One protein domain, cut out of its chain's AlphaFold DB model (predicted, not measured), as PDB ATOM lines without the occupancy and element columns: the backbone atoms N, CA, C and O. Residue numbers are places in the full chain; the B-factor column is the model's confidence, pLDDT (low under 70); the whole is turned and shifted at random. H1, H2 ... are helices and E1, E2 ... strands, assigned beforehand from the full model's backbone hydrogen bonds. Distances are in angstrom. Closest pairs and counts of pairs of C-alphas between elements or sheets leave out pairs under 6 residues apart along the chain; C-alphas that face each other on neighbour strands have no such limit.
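What this domain is: This is residues 39 to 111 of the 122 residues of an uncharacterized protein of Streptomyces sp. WAC 06783 (UniProt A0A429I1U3). Long helix H1 covers one face of a three-stranded sheet, along its strands; short H2 lies beyond H1's end. The 73 printed residues, mixed in class, run E1, E2, E3, H1, H2; the strands form a meander, antiparallel neighbours in that order. The whole is only just loose, close to compact, with radius of gyration of the C-alphas 13.9 A and spans 42 by 28 by 16 A.

How they stand to each other: Start at the hairpin of E1, residues 42 to 46, and E2, residues 54 to 58, with N 44 2.9 A from O 56. E2 and E3, residues 73 to 76, form another, with N 74 2.8 A from O 57. H1, residues 82 to 98, is on the sheet; its closest C-alphas with E3, Ala 88 and Val 74, are 7.4 A apart. H2, residues 101 to 109, is apart from H1; in both, every O i to N i+4 pair is within hydrogen-bond range.

Where its parts are: Find E1 beginning at C-alpha 42, (216.547, 285.741, 162.478); H1 runs 24.1 A to C-alpha 98, (210.871, 284.297, 147.772).

The domain as a whole: The printed part has no cut; E2 to E3 is a long link; residues 49 to 52 have pLDDT under 70.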
ATOM      1  N   ASP A  39     208.986 291.415 159.622       76.88
ATOM      2  CA  ASP A  39     210.133 290.886 160.338       76.88
ATOM      3  C   ASP A  39     211.099 290.203 159.367       76.88
ATOM      4  O   ASP A  39     210.700 289.494 158.438       76.88
ATOM      5  N   CYS A  40     212.393 290.404 159.606       79.31
ATOM      6  CA  CYS A  40     213.457 289.704 158.899       79.31
ATOM      7  C   CYS A  40     213.665 288.292 159.467       79.31
ATOM      8  O   CYS A  40     213.372 288.026 160.638       79.31
ATOM      9  N   LEU A  41     214.254 287.412 158.651       75.81
ATOM     10  CA  LEU A  41     214.769 286.124 159.112       75.81
ATOM     11  C   LEU A  41     215.794 286.353 160.228       75.81
ATOM     12  O   LEU A  41     216.759 287.095 160.044       75.81
ATOM     13  N   HIS A  42     215.592 285.711 161.374       82.00
ATOM     14  CA  HIS A  42     216.547 285.741 162.478       82.00
ATOM     15  C   HIS A  42     216.449 284.477 163.329       82.00
ATOM     16  O   HIS A  42     215.415 283.812 163.360       82.00
ATOM     17  N   ALA A  43     217.520 284.151 164.050       82.19
ATOM     18  CA  ALA A  43     217.552 283.025 164.973       82.19
ATOM     19  C   ALA A  43     218.008 283.478 166.364       82.19
ATOM     20  O   ALA A  43     218.859 284.360 166.485       82.19
ATOM     21  N   LYS A  44     217.439 282.884 167.416       83.38
ATOM     22  CA  LYS A  44     217.849 283.121 168.806       83.38
ATOM     23  C   LYS A  44     217.590 281.904 169.680       83.38
ATOM     24  O   LYS A  44     216.686 281.119 169.409       83.38
ATOM     25  N   TYR A  45     218.335 281.803 170.773       82.44
ATOM     26  CA  TYR A  45     217.994 280.881 171.847       82.44
ATOM     27  C   TYR A  45     216.830 281.434 172.676       82.44
ATOM     28  O   TYR A  45     216.808 282.613 173.034       82.44
ATOM     29  N   VAL A  46     215.855 280.578 172.968       82.94
ATOM     30  CA  VAL A  46     214.706 280.865 173.825       82.94
ATOM     31  C   VAL A  46     214.851 280.047 175.099       82.94
ATOM     32  O   VAL A  46     214.944 278.820 175.061       82.94
ATOM     33  N   PHE A  47     214.873 280.747 176.228       81.31
ATOM     34  CA  PHE A  47     214.994 280.166 177.558       81.31
ATOM     35  C   PHE A  47     213.619 280.211 178.232       81.31
ATOM     36  O   PHE A  47     213.060 281.294 178.408       81.31
ATOM     37  N   GLY A  48     213.065 279.046 178.565       75.06
ATOM     38  CA  GLY A  48     211.901 278.933 179.447       75.06
ATOM     39  C   GLY A  48     212.322 278.948 180.918       75.06
ATOM     40  O   GLY A  48     213.497 278.732 181.231       75.06
ATOM     41  N   ASP A  49     211.376 279.179 181.831       62.88
ATOM     42  CA  ASP A  49     211.634 279.138 183.276       62.88
ATOM     43  C   ASP A  49     212.133 277.743 183.697       62.88
ATOM     44  O   ASP A  49     211.363 276.798 183.845       62.88
ATOM     45  N   GLY A  50     213.450 277.620 183.887       60.72
ATOM     46  CA  GLY A  50     214.113 276.373 184.282       60.72
ATOM     47  C   GLY A  50     214.357 275.369 183.149       60.72
ATOM     48  O   GLY A  50     214.751 274.238 183.433       60.72
ATOM     49  N   GLU A  51     214.151 275.753 181.887       66.25
ATOM     50  CA  GLU A  51     214.265 274.846 180.740       66.25
ATOM     51  C   GLU A  51     215.584 274.987 179.971       66.25
ATOM     52  O   GLU A  51     216.267 276.014 180.004       66.25
ATOM     53  N   VAL A  52     215.938 273.922 179.244       68.56
ATOM     54  CA  VAL A  52     217.084 273.921 178.333       68.56
ATOM     55  C   VAL A  52     216.777 274.844 177.150       68.56
ATOM     56  O   VAL A  52     215.711 274.751 176.546       68.56
ATOM     57  N   ALA A  53     217.720 275.727 176.823       76.06
ATOM     58  CA  ALA A  53     217.573 276.732 175.775       76.06
ATOM     59  C   ALA A  53     217.219 276.095 174.426       76.06
ATOM     60  O   ALA A  53     218.010 275.325 173.899       76.06
ATOM     61  N   THR A  54     216.072 276.425 173.841       85.44
ATOM     62  CA  THR A  54     215.695 275.940 172.502       85.44
ATOM     63  C   THR A  54     216.173 276.917 171.441       85.44
ATOM     64  O   THR A  54     216.167 278.127 171.666       85.44
ATOM     65  N   LEU A  55     216.605 276.422 170.282       85.56
ATOM     66  CA  LEU A  55     216.959 277.294 169.167       85.56
ATOM     67  C   LEU A  55     215.691 277.615 168.371       85.56
ATOM     68  O   LEU A  55     215.058 276.723 167.814       85.56
ATOM     69  N   ALA A  56     215.324 278.888 168.302       88.81
ATOM     70  CA  ALA A  56     214.184 279.364 167.532       88.81
ATOM     71  C   ALA A  56     214.665 280.094 166.276       88.81
ATOM     72  O   ALA A  56     215.427 281.058 166.376       88.81
ATOM     73  N   ILE A  57     214.196 279.662 165.105       87.81
ATOM     74  CA  ILE A  57     214.410 280.333 163.819       87.81
ATOM     75  C   ILE A  57     213.089 280.984 163.410       87.81
ATOM     76  O   ILE A  57     212.090 280.308 163.162       87.81
ATOM     77  N   PHE A  58     213.072 282.307 163.359       88.44
ATOM     78  CA  PHE A  58     211.921 283.119 162.990       88.44
ATOM     79  C   PHE A  58     211.966 283.365 161.491       88.44
ATOM     80  O   PHE A  58     212.883 284.020 160.997       88.44
ATOM     81  N   ARG A  59     210.983 282.839 160.761       88.94
ATOM     82  CA  ARG A  59     210.844 283.085 159.324       88.94
ATOM     83  C   ARG A  59     210.484 284.547 159.080       88.94
ATOM     84  O   ARG A  59     209.747 285.147 159.862       88.94
ATOM     85  N   ALA A  60     211.002 285.097 157.985       87.44
ATOM     86  CA  ALA A  60     210.613 286.425 157.532       87.44
ATOM     87  C   ALA A  60     209.109 286.459 157.213       87.44
ATOM     88  O   ALA A  60     208.571 285.472 156.716       87.44
ATOM     89  N   GLY A  61     208.431 287.568 157.507       89.25
ATOM     90  CA  GLY A  61     206.984 287.681 157.308       89.25
ATOM     91  C   GLY A  61     206.349 288.826 158.093       89.25
ATOM     92  O   GLY A  61     207.032 289.707 158.606       89.25
ATOM     93  N   LEU A  62     205.026 288.824 158.184       86.12
ATOM     94  CA  LEU A  62     204.218 289.765 158.950       86.12
ATOM     95  C   LEU A  62     203.716 289.099 160.223       86.12
ATOM     96  O   LEU A  62     203.271 287.954 160.199       86.12
ATOM     97  N   GLU A  63     203.687 289.852 161.313       81.81
ATOM     98  CA  GLU A  63     202.919 289.461 162.490       81.81
ATOM     99  C   GLU A  63     201.423 289.425 162.115       81.81
ATOM    100  O   GLU A  63     200.845 290.457 161.758       81.81
ATOM    101  N   ARG A  64     200.792 288.241 162.185       80.44
ATOM    102  CA  ARG A  64     199.391 288.004 161.777       80.44
ATOM    103  C   ARG A  64     199.153 288.263 160.283       80.44
ATOM    104  O   ARG A  64     198.156 288.882 159.901       80.44
ATOM    105  N   GLY A  65     200.080 287.804 159.446       82.75
ATOM    106  CA  GLY A  65     199.933 287.809 157.991       82.75
ATOM    107  C   GLY A  65     198.887 286.804 157.493       82.75
ATOM    108  O   GLY A  65     198.269 286.065 158.260       82.75
ATOM    109  N   CYS A  66     198.672 286.748 156.176       89.50
ATOM    110  CA  CYS A  66     197.982 285.597 155.583       89.50
ATOM    111  C   CYS A  66     198.873 284.346 155.654       89.50
ATOM    112  O   CYS A  66     200.066 284.465 155.880       89.50
ATOM    113  N   ALA A  67     198.340 283.155 155.369       89.69
ATOM    114  CA  ALA A  67     199.110 281.905 155.455       89.69
ATOM    115  C   ALA A  67     200.444 281.894 154.668       89.69
ATOM    116  O   ALA A  67     201.351 281.147 155.019       89.69
ATOM    117  N   GLU A  68     200.562 282.705 153.613       89.56
ATOM    118  CA  GLU A  68     201.780 282.846 152.805       89.56
ATOM    119  C   GLU A  68     202.770 283.881 153.367       89.56
ATOM    120  O   GLU A  68     203.979 283.708 153.242       89.56
ATOM    121  N   HIS A  69     202.258 284.931 154.008       90.44
ATOM    122  CA  HIS A  69     203.030 286.072 154.502       90.44
ATOM    123  C   HIS A  69     203.154 286.108 156.025       90.44
ATOM    124  O   HIS A  69     203.707 287.064 156.557       90.44
ATOM    125  N   ASP A  70     202.603 285.130 156.736       89.50
ATOM    126  CA  ASP A  70     202.648 285.074 158.189       89.50
ATOM    127  C   ASP A  70     204.044 284.680 158.660       89.50
ATOM    128  O   ASP A  70     204.669 283.737 158.164       89.50
ATOM    129  N   LYS A  71     204.524 285.408 159.658       87.56
ATOM    130  CA  LYS A  71     205.732 285.052 160.383       87.56
ATOM    131  C   LYS A  71     205.460 283.784 161.181       87.56
ATOM    132  O   LYS A  71     204.603 283.754 162.060       87.56
ATOM    133  N   THR A  72     206.260 282.754 160.936       89.88
ATOM    134  CA  THR A  72     206.225 281.527 161.734       89.88
ATOM    135  C   THR A  72     207.573 281.248 162.381       89.88
ATOM    136  O   THR A  72     208.609 281.776 161.974       89.88
ATOM    137  N   VAL A  73     207.560 280.419 163.423       91.69
ATOM    138  CA  VAL A  73     208.761 280.057 164.178       91.69
ATOM    139  C   VAL A  73     209.014 278.568 164.023       91.69
ATOM    140  O   VAL A  73     208.118 277.753 164.239       91.69
ATOM    141  N   VAL A  74     210.242 278.216 163.656       92.06
ATOM    142  CA  VAL A  74     210.744 276.845 163.697       92.06
ATOM    143  C   VAL A  74     211.495 276.670 165.010       92.06
ATOM    144  O   VAL A  74     212.482 277.361 165.258       92.06
ATOM    145  N   MET A  75     211.011 275.758 165.851       92.06
ATOM    146  CA  MET A  75     211.644 275.422 167.125       92.06
ATOM    147  C   MET A  75     212.498 274.172 166.944       92.06
ATOM    148  O   MET A  75     211.989 273.108 166.590       92.06
ATOM    149  N   LEU A  76     213.791 274.308 167.200       88.50
ATOM    150  CA  LEU A  76     214.758 273.225 167.224       88.50
ATOM    151  C   LEU A  76     215.136 272.900 168.676       88.50
ATOM    152  O   LEU A  76     215.094 273.781 169.547       88.50
ATOM    153  N   PRO A  77     215.513 271.641 168.962       89.00
ATOM    154  CA  PRO A  77     216.047 271.290 170.270       89.00
ATOM    155  C   PRO A  77     217.328 272.098 170.576       89.00
ATOM    156  O   PRO A  77     217.913 272.691 169.672       89.00
ATOM    157  N   PRO A  78     217.781 272.118 171.840       82.75
ATOM    158  CA  PRO A  78     218.953 272.884 172.278       82.75
ATOM    159  C   PRO A  78     220.259 272.594 171.534       82.75
ATOM    160  O   PRO A  78     221.066 273.496 171.318       82.75
ATOM    161  N   ASP A  79     220.446 271.335 171.151       85.06
ATOM    162  CA  ASP A  79     221.595 270.845 170.395       85.06
ATOM    163  C   ASP A  79     221.064 270.054 169.189       85.06
ATOM    164  O   ASP A  79     220.948 268.824 169.240       85.06
ATOM    165  N   PRO A  80     220.573 270.755 168.151       86.44
ATOM    166  CA  PRO A  80     220.021 270.091 166.986       86.44
ATOM    167  C   PRO A  80     221.137 269.413 166.203       86.44
ATOM    168  O   PRO A  80     222.248 269.934 166.088       86.44
ATOM    169  N   ALA A  81     220.828 268.272 165.586       91.56
ATOM    170  CA  ALA A  81     221.754 267.687 164.633       91.56
ATOM    171  C   ALA A  81     222.060 268.712 163.528       91.56
ATOM    172  O   ALA A  81     221.168 269.411 163.043       91.56
ATOM    173  N   VAL A  82     223.321 268.777 163.090       84.94
ATOM    174  CA  VAL A  82     223.763 269.722 162.045       84.94
ATOM    175  C   VAL A  82     222.899 269.611 160.786       84.94
ATOM    176  O   VAL A  82     222.605 270.623 160.154       84.94
ATOM    177  N   ALA A  83     222.461 268.398 160.440       88.31
ATOM    178  CA  ALA A  83     221.566 268.160 159.315       88.31
ATOM    179  C   ALA A  83     220.205 268.860 159.495       88.31
ATOM    180  O   ALA A  83     219.767 269.554 158.581       88.31
ATOM    181  N   ASP A  84     219.589 268.747 160.675       89.06
ATOM    182  CA  ASP A  84     218.287 269.354 160.980       89.06
ATOM    183  C   ASP A  84     218.379 270.883 160.998       89.06
ATOM    184  O   ASP A  84     217.524 271.569 160.439       89.06
ATOM    185  N   LEU A  85     219.455 271.427 161.579       84.69
ATOM    186  CA  LEU A  85     219.726 272.863 161.557       84.69
ATOM    187  C   LEU A  85     219.924 273.377 160.125       84.69
ATOM    188  O   LEU A  85     219.356 274.399 159.750       84.69
ATOM    189  N   THR A  86     220.713 272.662 159.320       84.38
ATOM    190  CA  THR A  86     220.991 273.043 157.927       84.38
ATOM    191  C   THR A  86     219.723 273.020 157.082       84.38
ATOM    192  O   THR A  86     219.524 273.896 156.244       84.38
ATOM    193  N   GLU A  87     218.863 272.022 157.283       91.50
ATOM    194  CA  GLU A  87     217.588 271.924 156.578       91.50
ATOM    195  C   GLU A  87     216.627 273.042 156.987       91.50
ATOM    196  O   GLU A  87     216.057 273.708 156.123       91.50
ATOM    197  N   ALA A  88     216.501 273.303 158.292       89.69
ATOM    198  CA  ALA A  88     215.665 274.383 158.798       89.69
ATOM    199  C   ALA A  88     216.125 275.743 158.254       89.69
ATOM    200  O   ALA A  88     215.307 276.488 157.716       89.69
ATOM    201  N   LEU A  89     217.428 276.040 158.322       86.50
ATOM    202  CA  LEU A  89     217.987 277.282 157.788       86.50
ATOM    203  C   LEU A  89     217.707 277.416 156.293       86.50
ATOM    204  O   LEU A  89     217.103 278.411 155.898       86.50
ATOM    205  N   ARG A  90     218.020 276.391 155.491       89.31
ATOM    206  CA  ARG A  90     217.784 276.416 154.041       89.31
ATOM    207  C   ARG A  90     216.323 276.711 153.706       89.31
ATOM    208  O   ARG A  90     216.055 277.621 152.931       89.31
ATOM    209  N   ALA A  91     215.380 276.013 154.341       88.50
ATOM    210  CA  ALA A  91     213.954 276.238 154.108       88.50
ATOM    211  C   ALA A  91     213.512 277.659 154.506       88.50
ATOM    212  O   ALA A  91     212.693 278.282 153.826       88.50
ATOM    213  N   THR A  92     214.046 278.197 155.609       87.12
ATOM    214  CA  THR A  92     213.723 279.564 156.046       87.12
ATOM    215  C   THR A  92     214.361 280.652 155.177       87.12
ATOM    216  O   THR A  92     213.722 281.677 154.939       87.12
ATOM    217  N   GLU A  93     215.568 280.420 154.661       84.50
ATOM    218  CA  GLU A  93     216.279 281.312 153.741       84.50
ATOM    219  C   GLU A  93     215.621 281.329 152.361       84.50
ATOM    220  O   GLU A  93     215.363 282.403 151.822       84.50
ATOM    221  N   GLU A  94     215.279 280.158 151.816       85.19
ATOM    222  CA  GLU A  94     214.542 280.035 150.555       85.19
ATOM    223  C   GLU A  94     213.191 280.749 150.637       85.19
ATOM    224  O   GLU A  94     212.823 281.492 149.727       85.19
ATOM    225  N   HIS A  95     212.477 280.588 151.755       86.88
ATOM    226  CA  HIS A  95     211.244 281.328 151.984       86.88
ATOM    227  C   HIS A  95     211.478 282.841 152.015       86.88
ATOM    228  O   HIS A  95     210.781 283.568 151.318       86.88
ATOM    229  N   ALA A  96     212.458 283.317 152.790       84.19
ATOM    230  CA  ALA A  96     212.753 284.743 152.890       84.19
ATOM    231  C   ALA A  96     213.145 285.349 151.533       84.19
ATOM    232  O   ALA A  96     212.720 286.458 151.214       84.19
ATOM    233  N   ALA A  97     213.903 284.615 150.714       82.56
ATOM    234  CA  ALA A  97     214.298 285.036 149.372       82.56
ATOM    235  C   ALA A  97     213.124 285.096 148.379       82.56
ATOM    236  O   ALA A  97     213.185 285.850 147.410       82.56
ATOM    237  N   ALA A  98     212.069 284.310 148.608       87.75
ATOM    238  CA  ALA A  98     210.871 284.297 147.772       87.75
ATOM    239  C   ALA A  98     209.877 285.425 148.102       87.75
ATOM    240  O   ALA A  98     208.966 285.673 147.312       87.75
ATOM    241  N   LEU A  99     210.025 286.104 149.246       83.56
ATOM    242  CA  LEU A  99     209.107 287.161 149.662       83.56
ATOM    243  C   LEU A  99     209.276 288.435 148.825       83.56
ATOM    244  O   LEU A  99     210.370 288.987 148.703       83.56
ATOM    245  N   ASP A 100     208.157 288.965 148.334       83.88
ATOM    246  CA  ASP A 100     208.093 290.297 147.737       83.88
ATOM    247  C   ASP A 100     207.665 291.323 148.799       83.88
ATOM    248  O   ASP A 100     206.556 291.278 149.341       83.88
ATOM    249  N   ALA A 101     208.537 292.297 149.076       80.69
ATOM    250  CA  ALA A 101     208.269 293.378 150.024       80.69
ATOM    251  C   ALA A 101     206.969 294.137 149.712       80.69
ATOM    252  O   ALA A 101     206.258 294.562 150.626       80.69
ATOM    253  N   ARG A 102     206.622 294.284 148.428       81.06
ATOM    254  CA  ARG A 102     205.365 294.905 148.016       81.06
ATOM    255  C   ARG A 102     204.165 294.055 148.422       81.06
ATOM    256  O   ARG A 102     203.199 294.607 148.939       81.06
ATOM    257  N   GLN A 103     204.226 292.741 148.217       85.25
ATOM    258  CA  GLN A 103     203.137 291.831 148.579       85.25
ATOM    259  C   GLN A 103     202.929 291.777 150.094       85.25
ATOM    260  O   GLN A 103     201.787 291.772 150.544       85.25
ATOM    261  N   LEU A 104     204.006 291.844 150.882       81.88
ATOM    262  CA  LEU A 104     203.928 291.972 152.341       81.88
ATOM    263  C   LEU A 104     203.193 293.262 152.752       81.88
ATOM    264  O   LEU A 104     202.263 293.233 153.557       81.88
ATOM    265  N   ILE A 105     203.550 294.406 152.163       81.62
ATOM    266  CA  ILE A 105     202.877 295.685 152.443       81.62
ATOM    267  C   ILE A 105     201.401 295.622 152.034       81.62
ATOM    268  O   ILE A 105     200.521 295.990 152.814       81.62
ATOM    269  N   GLU A 106     201.105 295.128 150.831       83.12
ATOM    270  CA  GLU A 106     199.731 294.998 150.351       83.12
ATOM    271  C   GLU A 106     198.912 294.061 151.251       83.12
ATOM    272  O   GLU A 106     197.796 294.405 151.645       83.12
ATOM    273  N   CYS A 107     199.493 292.932 151.668       84.19
ATOM    274  CA  CYS A 107     198.859 291.988 152.580       84.19
ATOM    275  C   CYS A 107     198.547 292.613 153.947       84.19
ATOM    276  O   CYS A 107     197.526 292.301 154.553       84.19
ATOM    277  N   ARG A 108     199.401 293.515 154.441       82.50
ATOM    278  CA  ARG A 108     199.208 294.179 155.737       82.50
ATOM    279  C   ARG A 108     198.118 295.247 155.717       82.50
ATOM    280  O   ARG A 108     197.384 295.379 156.702       82.50
ATOM    281  N   PHE A 109     198.080 296.054 154.658       81.50
ATOM    282  CA  PHE A 109     197.220 297.241 154.578       81.50
ATOM    283  C   PHE A 109     195.884 296.973 153.912       81.50
ATOM    284  O   PHE A 109     194.873 297.525 154.339       81.50
ATOM    285  N   PHE A 110     195.884 296.151 152.868       83.88
ATOM    286  CA  PHE A 110     194.649 295.761 152.214       83.88
ATOM    287  C   PHE A 110     194.082 294.535 152.910       83.88
ATOM    288  O   PHE A 110     192.903 294.555 153.200       83.88
ATOM    289  N   GLY A 111     194.921 293.584 153.329       80.12
ATOM    290  CA  GLY A 111     194.572 292.381 154.096       80.12
ATOM    291  C   GLY A 111     194.950 291.104 153.324       80.12
ATOM    292  O   GLY A 111     195.695 291.203 152.350       80.12
TER     293      GLY A 111